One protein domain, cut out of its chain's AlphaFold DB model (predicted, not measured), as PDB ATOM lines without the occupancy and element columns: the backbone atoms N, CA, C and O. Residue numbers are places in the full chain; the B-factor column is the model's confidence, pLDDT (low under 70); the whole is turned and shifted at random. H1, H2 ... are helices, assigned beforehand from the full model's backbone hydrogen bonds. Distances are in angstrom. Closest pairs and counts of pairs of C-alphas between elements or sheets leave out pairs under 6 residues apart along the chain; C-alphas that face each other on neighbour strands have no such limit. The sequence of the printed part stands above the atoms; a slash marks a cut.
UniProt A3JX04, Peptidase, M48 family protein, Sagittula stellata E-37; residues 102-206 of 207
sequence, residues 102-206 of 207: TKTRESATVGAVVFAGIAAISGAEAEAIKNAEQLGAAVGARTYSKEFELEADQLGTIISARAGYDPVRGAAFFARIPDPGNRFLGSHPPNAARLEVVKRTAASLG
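Overview. This is residues 102 to 206 of the 207 residues of the protein "Peptidase, M48 family protein" of Sagittula stellata E-37 (UniProt A3JX04). Two lobes lie end to end in a loose rod: the helical hairpin of H1 and H2, then H3, H4 and H5 packed together, with loop 176 to 190 reaching back toward the join of H2 and H3. The printed part has 105 residues, with five named helices, H1 to H5 in order, and no named strand: all helix. The radius of gyration of the C-alphas is 18.5 A; the spans are 59 by 25 by 16 A.

Along the chain. H1, residues 102 to 121, runs 28.6 A from C-alpha 102 at (170.547, 187.018, 138.362). H2 is residues 126 to 142, 24.6 A; H3, 145 to 162, 25.6 A; H4, 167 to 175, 13.8 A. H5, residues 191 to 204, runs 20.2 A to C-alpha 204 at (168.602, 188.010, 109.628).

Arrangement. H1 and H2, a hairpin, touch, closest at C-alphas Ala 108 and Ala 137, 4.0 A. H3 touches H5, closest at C-alphas Thr 157 and Val 198, 5.9 A. In H4, 2 of 5 O i to N i+4 and 6 of 6 O i to N i+3 pairs are within hydrogen-bond range; in H1, H2, H3 and H5 every O i to N i+4 pair is.

Size, cuts and confidence. The printed part has no cut. The link H4 to H5 is long. Residues 181 to 186 have pLDDT under 70.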
ATOM      1  N   THR A 102     171.661 187.146 137.412       94.94
ATOM      2  CA  THR A 102     170.547 187.018 138.362       94.94
ATOM      3  C   THR A 102     169.842 185.683 138.176       94.94
ATOM      4  O   THR A 102     169.757 184.908 139.128       94.94
ATOM      5  N   LYS A 103     169.470 185.332 136.939       96.06
ATOM      6  CA  LYS A 103     168.815 184.048 136.626       96.06
ATOM      7  C   LYS A 103     169.650 182.832 137.036       96.06
ATOM      8  O   LYS A 103     169.107 181.822 137.490       96.06
ATOM      9  N   THR A 104     170.976 182.917 136.914       94.62
ATOM     10  CA  THR A 104     171.898 181.863 137.366       94.62
ATOM     11  C   THR A 104     171.865 181.717 138.889       94.62
ATOM     12  O   THR A 104     171.782 180.598 139.397       94.62
ATOM     13  N   ARG A 105     171.882 182.832 139.635       95.06
ATOM     14  CA  ARG A 105     171.790 182.837 141.109       95.06
ATOM     15  C   ARG A 105     170.439 182.323 141.605       95.06
ATOM     16  O   ARG A 105     170.394 181.559 142.569       95.06
ATOM     17  N   GLU A 106     169.354 182.698 140.934       96.12
ATOM     18  CA  GLU A 106     168.006 182.199 141.224       96.12
ATOM     19  C   GLU A 106     167.923 180.689 140.997       96.12
ATOM     20  O   GLU A 106     167.494 179.953 141.884       96.12
ATOM     21  N   SER A 107     168.419 180.206 139.855       95.00
ATOM     22  CA  SER A 107     168.431 178.774 139.534       95.00
ATOM     23  C   SER A 107     169.282 177.975 140.523       95.00
ATOM     24  O   SER A 107     168.877 176.891 140.946       95.00
ATOM     25  N   ALA A 108     170.423 178.521 140.953       95.69
ATOM     26  CA  ALA A 108     171.239 177.937 142.016       95.69
ATOM     27  C   ALA A 108     170.465 177.861 143.342       95.69
ATOM     28  O   ALA A 108     170.430 176.815 143.980       95.69
ATOM     29  N   THR A 109     169.784 178.939 143.733       97.19
ATOM     30  CA  THR A 109     168.981 178.975 144.967       97.19
ATOM     31  C   THR A 109     167.859 177.940 144.937       97.19
ATOM     32  O   THR A 109     167.679 177.188 145.893       97.19
ATOM     33  N   VAL A 110     167.129 177.846 143.823       96.19
ATOM     34  CA  VAL A 110     166.065 176.848 143.649       96.19
ATOM     35  C   VAL A 110     166.631 175.433 143.733       96.19
ATOM     36  O   VAL A 110     166.090 174.599 144.460       96.19
ATOM     37  N   GLY A 111     167.736 175.160 143.035       95.38
ATOM     38  CA  GLY A 111     168.390 173.856 143.079       95.38
ATOM     39  C   GLY A 111     168.828 173.474 144.495       95.38
ATOM     40  O   GLY A 111     168.569 172.351 144.932       95.38
ATOM     41  N   ALA A 112     169.413 174.421 145.230       96.69
ATOM     42  CA  ALA A 112     169.828 174.247 146.618       96.69
ATOM     43  C   ALA A 112     168.655 173.830 147.516       96.69
ATOM     44  O   ALA A 112     168.722 172.807 148.199       96.69
ATOM     45  N   VAL A 113     167.548 174.578 147.448       97.25
ATOM     46  CA  VAL A 113     166.334 174.324 148.238       97.25
ATOM     47  C   VAL A 113     165.720 172.965 147.902       97.25
ATOM     48  O   VAL A 113     165.359 172.215 148.810       97.25
ATOM     49  N   VAL A 114     165.619 172.617 146.616       96.12
ATOM     50  CA  VAL A 114     165.030 171.341 146.178       96.12
ATOM     51  C   VAL A 114     165.846 170.155 146.688       96.12
ATOM     52  O   VAL A 114     165.282 169.229 147.270       96.12
ATOM     53  N   PHE A 115     167.167 170.176 146.509       97.19
ATOM     54  CA  PHE A 115     168.017 169.057 146.916       97.19
ATOM     55  C   PHE A 115     168.100 168.922 148.440       97.19
ATOM     56  O   PHE A 115     168.002 167.806 148.954       97.19
ATOM     57  N   ALA A 116     168.211 170.040 149.165       96.38
ATOM     58  CA  ALA A 116     168.164 170.039 150.625       96.38
ATOM     59  C   ALA A 116     166.828 169.477 151.141       96.38
ATOM     60  O   ALA A 116     166.816 168.647 152.049       96.38
ATOM     61  N   GLY A 117     165.705 169.867 150.525       95.88
ATOM     62  CA  GLY A 117     164.373 169.366 150.868       95.88
ATOM     63  C   GLY A 117     164.222 167.859 150.640       95.88
ATOM     64  O   GLY A 117     163.707 167.161 151.512       95.88
ATOM     65  N   ILE A 118     164.721 167.337 149.514       95.81
ATOM     66  CA  ILE A 118     164.719 165.891 149.229       95.81
ATOM     67  C   ILE A 118     165.527 165.125 150.285       95.81
ATOM     68  O   ILE A 118     165.045 164.119 150.805       95.81
ATOM     69  N   ALA A 119     166.724 165.608 150.631       95.62
ATOM     70  CA  ALA A 119     167.568 164.989 151.653       95.62
ATOM     71  C   ALA A 119     166.932 165.048 153.055       95.62
ATOM     72  O   ALA A 119     167.000 164.089 153.817       95.62
ATOM     73  N   ALA A 120     166.264 166.152 153.394       95.81
ATOM     74  CA  ALA A 120     165.562 166.275 154.667       95.81
ATOM     75  C   ALA A 120     164.391 165.283 154.771       95.81
ATOM     76  O   ALA A 120     164.238 164.605 155.786       95.81
ATOM     77  N   ILE A 121     163.589 165.150 153.708       96.94
ATOM     78  CA  ILE A 121     162.441 164.228 153.666       96.94
ATOM     79  C   ILE A 121     162.897 162.762 153.727       96.94
ATOM     80  O   ILE A 121     162.181 161.926 154.276       96.94
ATOM     81  N   SER A 122     164.089 162.438 153.216       95.38
ATOM     82  CA  SER A 122     164.656 161.088 153.315       95.38
ATOM     83  C   SER A 122     165.251 160.755 154.691       95.38
ATOM     84  O   SER A 122     165.722 159.635 154.888       95.38
ATOM     85  N   GLY A 123     165.216 161.692 155.646       95.38
ATOM     86  CA  GLY A 123     165.766 161.508 156.989       95.38
ATOM     87  C   GLY A 123     167.290 161.611 157.045       95.38
ATOM     88  O   GLY A 123     167.900 161.056 157.958       95.38
ATOM     89  N   ALA A 124     167.916 162.280 156.071       95.56
ATOM     90  CA  ALA A 124     169.361 162.459 156.049       95.56
ATOM     91  C   ALA A 124     169.851 163.325 157.223       95.56
ATOM     92  O   ALA A 124     169.162 164.230 157.697       95.56
ATOM     93  N   GLU A 125     171.079 163.072 157.673       96.75
ATOM     94  CA  GLU A 125     171.731 163.890 158.697       96.75
ATOM     95  C   GLU A 125     172.077 165.291 158.164       96.75
ATOM     96  O   GLU A 125     172.211 165.502 156.958       96.75
ATOM     97  N   ALA A 126     172.282 166.255 159.067       96.38
ATOM     98  CA  ALA A 126     172.495 167.661 158.712       96.38
ATOM     99  C   ALA A 126     173.637 167.884 157.699       96.38
ATOM    100  O   ALA A 126     173.507 168.707 156.792       96.38
ATOM    101  N   GLU A 127     174.731 167.125 157.804       97.38
ATOM    102  CA  GLU A 127     175.851 167.225 156.862       97.38
ATOM    103  C   GLU A 127     175.467 166.732 155.458       97.38
ATOM    104  O   GLU A 127     175.819 167.348 154.454       97.38
ATOM    105  N   ALA A 128     174.679 165.658 155.367       96.38
ATOM    106  CA  ALA A 128     174.173 165.159 154.092       96.38
ATOM    107  C   ALA A 128     173.178 166.140 153.449       96.38
ATOM    108  O   ALA A 128     173.214 166.325 152.233       96.38
ATOM    109  N   ILE A 129     172.351 166.822 154.251       97.44
ATOM    110  CA  ILE A 129     171.456 167.886 153.769       97.44
ATOM    111  C   ILE A 129     172.267 169.052 153.193       97.44
ATOM    112  O   ILE A 129     171.981 169.505 152.088       97.44
ATOM    113  N   LYS A 130     173.317 169.497 153.890       97.44
ATOM    114  CA  LYS A 130     174.199 170.576 153.422       97.44
ATOM    115  C   LYS A 130     174.942 170.207 152.133       97.44
ATOM    116  O   LYS A 130     175.074 171.030 151.231       97.44
ATOM    117  N   ASN A 131     175.405 168.964 152.017       97.38
ATOM    118  CA  ASN A 131     176.030 168.479 150.785       97.38
ATOM    119  C   ASN A 131     175.028 168.431 149.625       97.38
ATOM    120  O   ASN A 131     175.362 168.820 148.504       97.38
ATOM    121  N   ALA A 132     173.789 168.008 149.893       95.56
ATOM    122  CA  ALA A 132     172.717 168.041 148.909       95.56
ATOM    123  C   ALA A 132     172.394 169.481 148.480       95.56
ATOM    124  O   ALA A 132     172.272 169.735 147.288       95.56
ATOM    125  N   GLU A 133     172.339 170.431 149.415       97.62
ATOM    126  CA  GLU A 133     172.158 171.860 149.133       97.62
ATOM    127  C   GLU A 133     173.230 172.391 148.168       97.62
ATOM    128  O   GLU A 133     172.907 172.971 147.132       97.62
ATOM    129  N   GLN A 134     174.511 172.144 148.457       96.94
ATOM    130  CA  GLN A 134     175.620 172.594 147.606       96.94
ATOM    131  C   GLN A 134     175.580 171.953 146.216       96.94
ATOM    132  O   GLN A 134     175.796 172.633 145.209       96.94
ATOM    133  N   LEU A 135     175.275 170.654 146.148       95.75
ATOM    134  CA  LEU A 135     175.107 169.948 144.881       95.75
ATOM    135  C   LEU A 135     173.936 170.525 144.082       95.75
ATOM    136  O   LEU A 135     174.074 170.785 142.888       95.75
ATOM    137  N   GLY A 136     172.806 170.762 144.744       94.56
ATOM    138  CA  GLY A 136     171.629 171.374 144.149       94.56
ATOM    139  C   GLY A 136     171.927 172.762 143.600       94.56
ATOM    140  O   GLY A 136     171.552 173.058 142.468       94.56
ATOM    141  N   ALA A 137     172.671 173.583 144.344       95.56
ATOM    142  CA  ALA A 137     173.114 174.895 143.886       95.56
ATOM    143  C   ALA A 137     173.975 174.804 142.623       95.56
ATOM    144  O   ALA A 137     173.743 175.528 141.651       95.56
ATOM    145  N   ALA A 138     174.943 173.886 142.616       92.44
ATOM    146  CA  ALA A 138     175.828 173.673 141.478       92.44
ATOM    147  C   ALA A 138     175.068 173.175 140.240       92.44
ATOM    148  O   ALA A 138     175.310 173.671 139.140       92.44
ATOM    149  N   VAL A 139     174.133 172.235 140.405       90.31
ATOM    150  CA  VAL A 139     173.272 171.751 139.315       90.31
ATOM    151  C   VAL A 139     172.388 172.885 138.800       90.31
ATOM    152  O   VAL A 139     172.388 173.157 137.603       90.31
ATOM    153  N   GLY A 140     171.712 173.598 139.701       91.75
ATOM    154  CA  GLY A 140     170.826 174.711 139.374       91.75
ATOM    155  C   GLY A 140     171.519 175.813 138.572       91.75
ATOM    156  O   GLY A 140     170.999 176.242 137.547       91.75
ATOM    157  N   ALA A 141     172.728 176.213 138.975       91.38
ATOM    158  CA  ALA A 141     173.527 177.203 138.252       91.38
ATOM    159  C   ALA A 141     173.907 176.764 136.823       91.38
ATOM    160  O   ALA A 141     174.167 177.604 135.965       91.38
ATOM    161  N   ARG A 142     173.974 175.453 136.555       89.56
ATOM    162  CA  ARG A 142     174.368 174.904 135.248       89.56
ATOM    163  C   ARG A 142     173.184 174.636 134.324       89.56
ATOM    164  O   ARG A 142     173.395 174.624 133.114       89.56
ATOM    165  N   THR A 143     171.973 174.485 134.863       85.50
ATOM    166  CA  THR A 143     170.762 174.080 134.126       85.50
ATOM    167  C   THR A 143     170.501 174.882 132.851       85.50
ATOM    168  O   THR A 143     170.147 174.276 131.849       85.50
ATOM    169  N   TYR A 144     170.698 176.206 132.880       87.62
ATOM    170  CA  TYR A 144     170.418 177.109 131.746       87.62
ATOM    171  C   TYR A 144     171.668 177.752 131.138       87.62
ATOM    172  O   TYR A 144     171.583 178.674 130.329       87.62
ATOM    173  N   SER A 145     172.852 177.316 131.576       88.38
ATOM    174  CA  SER A 145     174.104 177.989 131.224       88.38
ATOM    175  C   SER A 145     174.362 177.987 129.716       88.38
ATOM    176  O   SER A 145     174.760 179.008 129.169       88.38
ATOM    177  N   LYS A 146     174.033 176.899 129.015       90.94
ATOM    178  CA  LYS A 146     174.227 176.806 127.563       90.94
ATOM    179  C   LYS A 146     173.255 177.679 126.785       90.94
ATOM    180  O   LYS A 146     173.639 178.287 125.792       90.94
ATOM    181  N   GLU A 147     172.003 177.726 127.218       93.44
ATOM    182  CA  GLU A 147     170.964 178.561 126.625       93.44
ATOM    183  C   GLU A 147     171.346 180.039 126.758       93.44
ATOM    184  O   GLU A 147     171.260 180.781 125.781       93.44
ATOM    185  N   PHE A 148     171.868 180.438 127.922       95.75
ATOM    186  CA  PHE A 148     172.363 181.792 128.166       95.75
ATOM    187  C   PHE A 148     173.523 182.176 127.242       95.75
ATOM    188  O   PHE A 148     173.544 183.291 126.727       95.75
ATOM    189  N   GLU A 149     174.449 181.262 126.961       95.25
ATOM    190  CA  GLU A 149     175.531 181.509 125.997       95.25
ATOM    191  C   GLU A 149     174.993 181.745 124.580       95.25
ATOM    192  O   GLU A 149     175.430 182.670 123.902       95.25
ATOM    193  N   LEU A 150     174.005 180.959 124.138       96.81
ATOM    194  CA  LEU A 150     173.394 181.127 122.813       96.81
ATOM    195  C   LEU A 150     172.569 182.422 122.718       96.81
ATOM    196  O   LEU A 150     172.580 183.095 121.686       96.81
ATOM    197  N   GLU A 151     171.871 182.808 123.788       98.06
ATOM    198  CA  GLU A 151     171.190 184.106 123.875       98.06
ATOM    199  C   GLU A 151     172.182 185.277 123.829       98.06
ATOM    200  O   GLU A 151     171.901 186.304 123.193       98.06
ATOM    201  N   ALA A 152     173.331 185.121 124.491       98.19
ATOM    202  CA  ALA A 152     174.409 186.095 124.489       98.19
ATOM    203  C   ALA A 152     175.091 186.184 123.116       98.19
ATOM    204  O   ALA A 152     175.318 187.289 122.637       98.19
ATOM    205  N   ASP A 153     175.312 185.068 122.418       98.25
ATOM    206  CA  ASP A 153     175.818 185.056 121.037       98.25
ATOM    207  C   ASP A 153     174.869 185.757 120.067       98.25
ATOM    208  O   ASP A 153     175.299 186.550 119.225       98.25
ATOM    209  N   GLN A 154     173.564 185.506 120.196       98.62
ATOM    210  CA  GLN A 154     172.556 186.166 119.372       98.62
ATOM    211  C   GLN A 154     172.574 187.683 119.589       98.62
ATOM    212  O   GLN A 154     172.612 188.455 118.631       98.62
ATOM    213  N   LEU A 155     172.506 188.140 120.838       98.75
ATOM    214  CA  LEU A 155     172.450 189.574 121.114       98.75
ATOM    215  C   LEU A 155     173.810 190.253 120.878       98.75
ATOM    216  O   LEU A 155     173.829 191.352 120.329       98.75
ATOM    217  N   GLY A 156     174.918 189.579 121.184       98.56
ATOM    218  CA  GLY A 156     176.275 190.014 120.856       98.56
ATOM    219  C   GLY A 156     176.454 190.225 119.356       98.56
ATOM    220  O   GLY A 156     176.912 191.286 118.951       98.56
ATOM    221  N   THR A 157     175.942 189.311 118.523       98.81
ATOM    222  CA  THR A 157     175.904 189.478 117.056       98.81
ATOM    223  C   THR A 157     175.227 190.786 116.643       98.81
ATOM    224  O   THR A 157     175.740 191.517 115.797       98.81
ATOM    225  N   ILE A 158     174.078 191.106 117.248       98.81
ATOM    226  CA  ILE A 158     173.325 192.329 116.935       98.81
ATOM    227  C   ILE A 158     174.080 193.577 117.408       98.81
ATOM    228  O   ILE A 158     174.090 194.580 116.694       98.81
ATOM    229  N   ILE A 159     174.688 193.529 118.595       98.81
ATOM    230  CA  ILE A 159     175.469 194.640 119.151       98.81
ATOM    231  C   ILE A 159     176.676 194.930 118.255       98.81
ATOM    232  O   ILE A 159     176.835 196.067 117.819       98.81
ATOM    233  N   SER A 160     177.475 193.916 117.910       98.81
ATOM    234  CA  SER A 160     178.671 194.088 117.075       98.81
ATOM    235  C   SER A 160     178.326 194.609 115.681       98.81
ATOM    236  O   SER A 160     178.936 195.574 115.229       98.81
ATOM    237  N   ALA A 161     177.285 194.055 115.047       98.75
ATOM    238  CA  ALA A 161     176.795 194.535 113.755       98.75
ATOM    239  C   ALA A 161     176.382 196.016 113.803       98.75
ATOM    240  O   ALA A 161     176.731 196.800 112.922       98.75
ATOM    241  N   ARG A 162     175.653 196.425 114.849       98.69
ATOM    242  CA  ARG A 162     175.222 197.823 115.031       98.69
ATOM    243  C   ARG A 162     176.370 198.770 115.373       98.69
ATOM    244  O   ARG A 162     176.269 199.949 115.053       98.69
ATOM    245  N   ALA A 163     177.432 198.261 115.989       98.69
ATOM    246  CA  ALA A 163     178.666 198.996 116.251       98.69
ATOM    247  C   ALA A 163     179.586 199.100 115.016       98.69
ATOM    248  O   ALA A 163     180.629 199.740 115.092       98.69
ATOM    249  N   GLY A 164     179.199 198.515 113.874       98.50
ATOM    250  CA  GLY A 164     179.941 198.605 112.613       98.50
ATOM    251  C   GLY A 164     180.983 197.504 112.398       98.50
ATOM    252  O   GLY A 164     181.796 197.626 111.485       98.50
ATOM    253  N   TYR A 165     180.953 196.440 113.203       98.75
ATOM    254  CA  TYR A 165     181.845 195.284 113.083       98.75
ATOM    255  C   TYR A 165     181.163 194.107 112.384       98.75
ATOM    256  O   TYR A 165     179.939 193.977 112.420       98.75
ATOM    257  N   ASP A 166     181.958 193.221 111.787       98.56
ATOM    258  CA  ASP A 166     181.476 191.967 111.207       98.56
ATOM    259  C   ASP A 166     181.359 190.890 112.307       98.56
ATOM    260  O   ASP A 166     182.373 190.345 112.758       98.56
ATOM    261  N   PRO A 167     180.142 190.524 112.749       98.12
ATOM    262  CA  PRO A 167     179.977 189.546 113.819       98.12
ATOM    263  C   PRO A 167     180.365 188.121 113.400       98.12
ATOM    264  O   PRO A 167     180.733 187.320 114.257       98.12
ATOM    265  N   VAL A 168     180.303 187.778 112.108       97.75
ATOM    266  CA  VAL A 168     180.686 186.446 111.613       97.75
ATOM    267  C   VAL A 168     182.204 186.313 111.628       97.75
ATOM    268  O   VAL A 168     182.722 185.282 112.064       97.75
ATOM    269  N   ARG A 169     182.917 187.370 111.221       97.75
ATOM    270  CA  ARG A 169     184.370 187.464 111.393       97.75
ATOM    271  C   ARG A 169     184.757 187.476 112.868       97.75
ATOM    272  O   ARG A 169     185.710 186.795 113.234       97.75
ATOM    273  N   GLY A 170     184.004 188.173 113.717       96.81
ATOM    274  CA  GLY A 170     184.255 188.197 115.156       96.81
ATOM    275  C   GLY A 170     184.072 186.836 115.836       96.81
ATOM    276  O   GLY A 170     184.906 186.412 116.636       96.81
ATOM    277  N   ALA A 171     183.043 186.079 115.452       95.06
ATOM    278  CA  ALA A 171     182.803 184.732 115.969       95.06
ATOM    279  C   ALA A 171     183.805 183.678 115.464       95.06
ATOM    280  O   ALA A 171     183.817 182.553 115.973       95.06
ATOM    281  N   ALA A 172     184.688 184.018 114.515       91.19
ATOM    282  CA  ALA A 172     185.813 183.157 114.149       91.19
ATOM    283  C   ALA A 172     186.749 182.884 115.343       91.19
ATOM    284  O   ALA A 172     187.421 181.851 115.356       91.19
ATOM    285  N   PHE A 173     186.701 183.721 116.390       87.12
ATOM    286  CA  PHE A 173     187.334 183.470 117.686       87.12
ATOM    287  C   PHE A 173     187.029 182.063 118.237       87.12
ATOM    288  O   PHE A 173     187.919 181.395 118.766       87.12
ATOM    289  N   PHE A 174     185.807 181.545 118.041       85.12
ATOM    290  CA  PHE A 174     185.424 180.202 118.498       85.12
ATOM    291  C   PHE A 174     186.223 179.069 117.848       85.12
ATOM    292  O   PHE A 174     186.376 178.005 118.444       85.12
ATOM    293  N   ALA A 175     186.743 179.268 116.638       82.44
ATOM    294  CA  ALA A 175     187.581 178.271 115.979       82.44
ATOM    295  C   ALA A 175     188.996 178.202 116.579       82.44
ATOM    296  O   ALA A 175     189.728 177.250 116.309       82.44
ATOM    297  N   ARG A 176     189.387 179.205 117.379       80.38
ATOM    298  CA  ARG A 176     190.738 179.360 117.937       80.38
ATOM    299  C   ARG A 176     190.828 178.976 119.416       80.38
ATOM    300  O   ARG A 176     191.930 178.860 119.946       80.38
ATOM    301  N   ILE A 177     189.690 178.734 120.070       78.06
ATOM    302  CA  ILE A 177     189.614 178.258 121.457       78.06
ATOM    303  C   ILE A 177     189.226 176.772 121.514       78.06
ATOM    304  O   ILE A 177     188.533 176.285 120.616       78.06
ATOM    305  N   PRO A 178     189.639 176.028 122.562       79.06
ATOM    306  CA  PRO A 178     189.233 174.637 122.735       79.06
ATOM    307  C   PRO A 178     187.709 174.490 122.748       79.06
ATOM    308  O   PRO A 178     187.020 175.235 123.445       79.06
ATOM    309  N   ASP A 179     187.185 173.509 122.011       74.75
ATOM    310  CA  ASP A 179     185.756 173.199 122.044       74.75
ATOM    311  C   ASP A 179     185.398 172.588 123.414       74.75
ATOM    312  O   ASP A 179     185.951 171.541 123.779       74.75
ATOM    313  N   PRO A 180     184.485 173.201 124.190       70.06
ATOM    314  CA  PRO A 180     184.036 172.644 125.466       70.06
ATOM    315  C   PRO A 180     183.315 171.291 125.301       70.06
ATOM    316  O   PRO A 180     183.263 170.492 126.248       70.06
ATOM    317  N   GLY A 181     182.776 171.011 124.106       64.19
ATOM    318  CA  GLY A 181     181.967 169.837 123.796       64.19
ATOM    319  C   GLY A 181     180.582 169.862 124.455       64.19
ATOM    320  O   GLY A 181     180.264 170.697 125.299       64.19
ATOM    321  N   ASN A 182     179.715 168.909 124.098       64.00
ATOM    322  CA  ASN A 182     178.351 168.860 124.638       64.00
ATOM    323  C   ASN A 182     178.276 168.095 125.975       64.00
ATOM    324  O   ASN A 182     177.745 166.988 126.043       64.00
ATOM    325  N   ARG A 183     178.826 168.660 127.057       61.66
ATOM    326  CA  ARG A 183     178.776 168.048 128.405       61.66
ATOM    327  C   ARG A 183     177.543 168.515 129.176       61.66
ATOM    328  O   ARG A 183     177.295 169.712 129.213       61.66
ATOM    329  N   PHE A 184     176.782 167.617 129.811       39.31
ATOM    330  CA  PHE A 184     175.540 167.970 130.535       39.31
ATOM    331  C   PHE A 184     175.750 169.037 131.631       39.31
ATOM    332  O   PHE A 184     174.919 169.920 131.772       39.31
ATOM    333  N   LEU A 185     176.893 169.015 132.331       55.12
ATOM    334  CA  LEU A 185     177.258 170.002 133.363       55.12
ATOM    335  C   LEU A 185     178.265 171.073 132.886       55.12
ATOM    336  O   LEU A 185     178.832 171.793 133.707       55.12
ATOM    337  N   GLY A 186     178.552 171.158 131.581       64.50
ATOM    338  CA  GLY A 186     179.421 172.208 131.032       64.50
ATOM    339  C   GLY A 186     178.684 173.547 130.929       64.50
ATOM    340  O   GLY A 186     177.512 173.541 130.567       64.50
ATOM    341  N   SER A 187     179.356 174.677 131.217       70.94
ATOM    342  CA  SER A 187     178.761 176.019 131.028       70.94
ATOM    343  C   SER A 187     178.517 176.360 129.570       70.94
ATOM    344  O   SER A 187     177.526 176.999 129.255       70.94
ATOM    345  N   HIS A 188     179.445 175.970 128.696       78.31
ATOM    346  CA  HIS A 188     179.457 176.435 127.317       78.31
ATOM    347  C   HIS A 188     178.952 175.335 126.374       78.31
ATOM    348  O   HIS A 188     179.325 174.165 126.538       78.31
ATOM    349  N   PRO A 189     178.098 175.674 125.393       82.19
ATOM    350  CA  PRO A 189     177.699 174.756 124.338       82.19
ATOM    351  C   PRO A 189     178.856 174.539 123.346       82.19
ATOM    352  O   PRO A 189     179.810 175.319 123.340       82.19
ATOM    353  N   PRO A 190     178.779 173.515 122.475       87.19
ATOM    354  CA  PRO A 190     179.781 173.307 121.434       87.19
ATOM    355  C   PRO A 190     179.972 174.545 120.558       87.19
ATOM    356  O   PRO A 190     178.990 175.178 120.154       87.19
ATOM    357  N   ASN A 191     181.216 174.833 120.175       88.00
ATOM    358  CA  ASN A 191     181.554 176.020 119.375       88.00
ATOM    359  C   ASN A 191     180.785 176.072 118.040       88.00
ATOM    360  O   ASN A 191     180.397 177.146 117.582       88.00
ATOM    361  N   ALA A 192     180.486 174.913 117.444       89.75
ATOM    362  CA  ALA A 192     179.678 174.826 116.226       89.75
ATOM    363  C   ALA A 192     178.240 175.351 116.412       89.75
ATOM    364  O   ALA A 192     177.709 176.005 115.515       89.75
ATOM    365  N   ALA A 193     177.616 175.100 117.569       92.19
ATOM    366  CA  ALA A 193     176.267 175.585 117.863       92.19
ATOM    367  C   ALA A 193     176.250 177.109 118.058       92.19
ATOM    368  O   ALA A 193     175.355 177.784 117.551       92.19
ATOM    369  N   ARG A 194     177.275 177.646 118.729       94.19
ATOM    370  CA  ARG A 194     177.485 179.091 118.900       94.19
ATOM    371  C   ARG A 194     177.638 179.799 117.556       94.19
ATOM    372  O   ARG A 194     176.899 180.731 117.248       94.19
ATOM    373  N   LEU A 195     178.531 179.289 116.703       94.56
ATOM    374  CA  LEU A 195     178.769 179.846 115.369       94.56
ATOM    375  C   LEU A 195     177.515 179.805 114.483       94.56
ATOM    376  O   LEU A 195     177.275 180.729 113.709       94.56
ATOM    377  N   GLU A 196     176.706 178.753 114.592       95.50
ATOM    378  CA  GLU A 196     175.440 178.646 113.863       95.50
ATOM    379  C   GLU A 196     174.430 179.722 114.294       95.50
ATOM    380  O   GLU A 196     173.784 180.337 113.442       95.50
ATOM    381  N   VAL A 197     174.326 180.015 115.598       97.56
ATOM    382  CA  VAL A 197     173.491 181.123 116.096       97.56
ATOM    383  C   VAL A 197     173.972 182.465 115.548       97.56
ATOM    384  O   VAL A 197     173.145 183.258 115.086       97.56
ATOM    385  N   VAL A 198     175.285 182.706 115.538       97.88
ATOM    386  CA  VAL A 198     175.863 183.940 114.983       97.88
ATOM    387  C   VAL A 198     175.526 184.078 113.502       97.88
ATOM    388  O   VAL A 198     174.950 185.088 113.103       97.88
ATOM    389  N   LYS A 199     175.794 183.051 112.688       97.56
ATOM    390  CA  LYS A 199     175.516 183.071 111.240       97.56
ATOM    391  C   LYS A 199     174.042 183.308 110.935       97.56
ATOM    392  O   LYS A 199     173.712 184.138 110.093       97.56
ATOM    393  N   ARG A 200     173.144 182.618 111.643       98.19
ATOM    394  CA  ARG A 200     171.696 182.803 111.480       98.19
ATOM    395  C   ARG A 200     171.257 184.216 111.848       98.19
ATOM    396  O   ARG A 200     170.418 184.798 111.164       98.19
ATOM    397  N   THR A 201     171.811 184.758 112.928       98.44
ATOM    398  CA  THR A 201     171.478 186.107 113.385       98.44
ATOM    399  C   THR A 201     172.015 187.152 112.409       98.44
ATOM    400  O   THR A 201     171.252 188.023 112.004       98.44
ATOM    401  N   ALA A 202     173.261 187.027 111.950       97.94
ATOM    402  CA  ALA A 202     173.854 187.890 110.929       97.94
ATOM    403  C   ALA A 202     173.029 187.894 109.627       97.94
ATOM    404  O   ALA A 202     172.623 188.962 109.172       97.94
ATOM    405  N   ALA A 203     172.636 186.717 109.131       97.81
ATOM    406  CA  ALA A 203     171.782 186.601 107.948       97.81
ATOM    407  C   ALA A 203     170.429 187.314 108.125       97.81
ATOM    408  O   ALA A 203     169.922 187.938 107.195       97.81
ATOM    409  N   SER A 204     169.848 187.282 109.332       97.62
ATOM    410  CA  SER A 204     168.602 188.010 109.628       97.62
ATOM    411  C   SER A 204     168.756 189.538 109.632       97.62
ATOM    412  O   SER A 204     167.762 190.252 109.506       97.62
ATOM    413  N   LEU A 205     169.990 190.038 109.759       95.88
ATOM    414  CA  LEU A 205     170.346 191.456 109.666       95.88
ATOM    415  C   LEU A 205     170.739 191.876 108.236       95.88
ATOM    416  O   LEU A 205     170.979 193.060 108.009       95.88
ATOM    417  N   GLY A 206     170.783 190.939 107.282       94.56
ATOM    418  CA  GLY A 206     171.223 191.185 105.904       94.56
ATOM    419  C   GLY A 206     172.744 191.219 105.723       94.56
ATOM    420  O   GLY A 206     173.211 191.832 104.764       94.56
TER     421      GLY A 206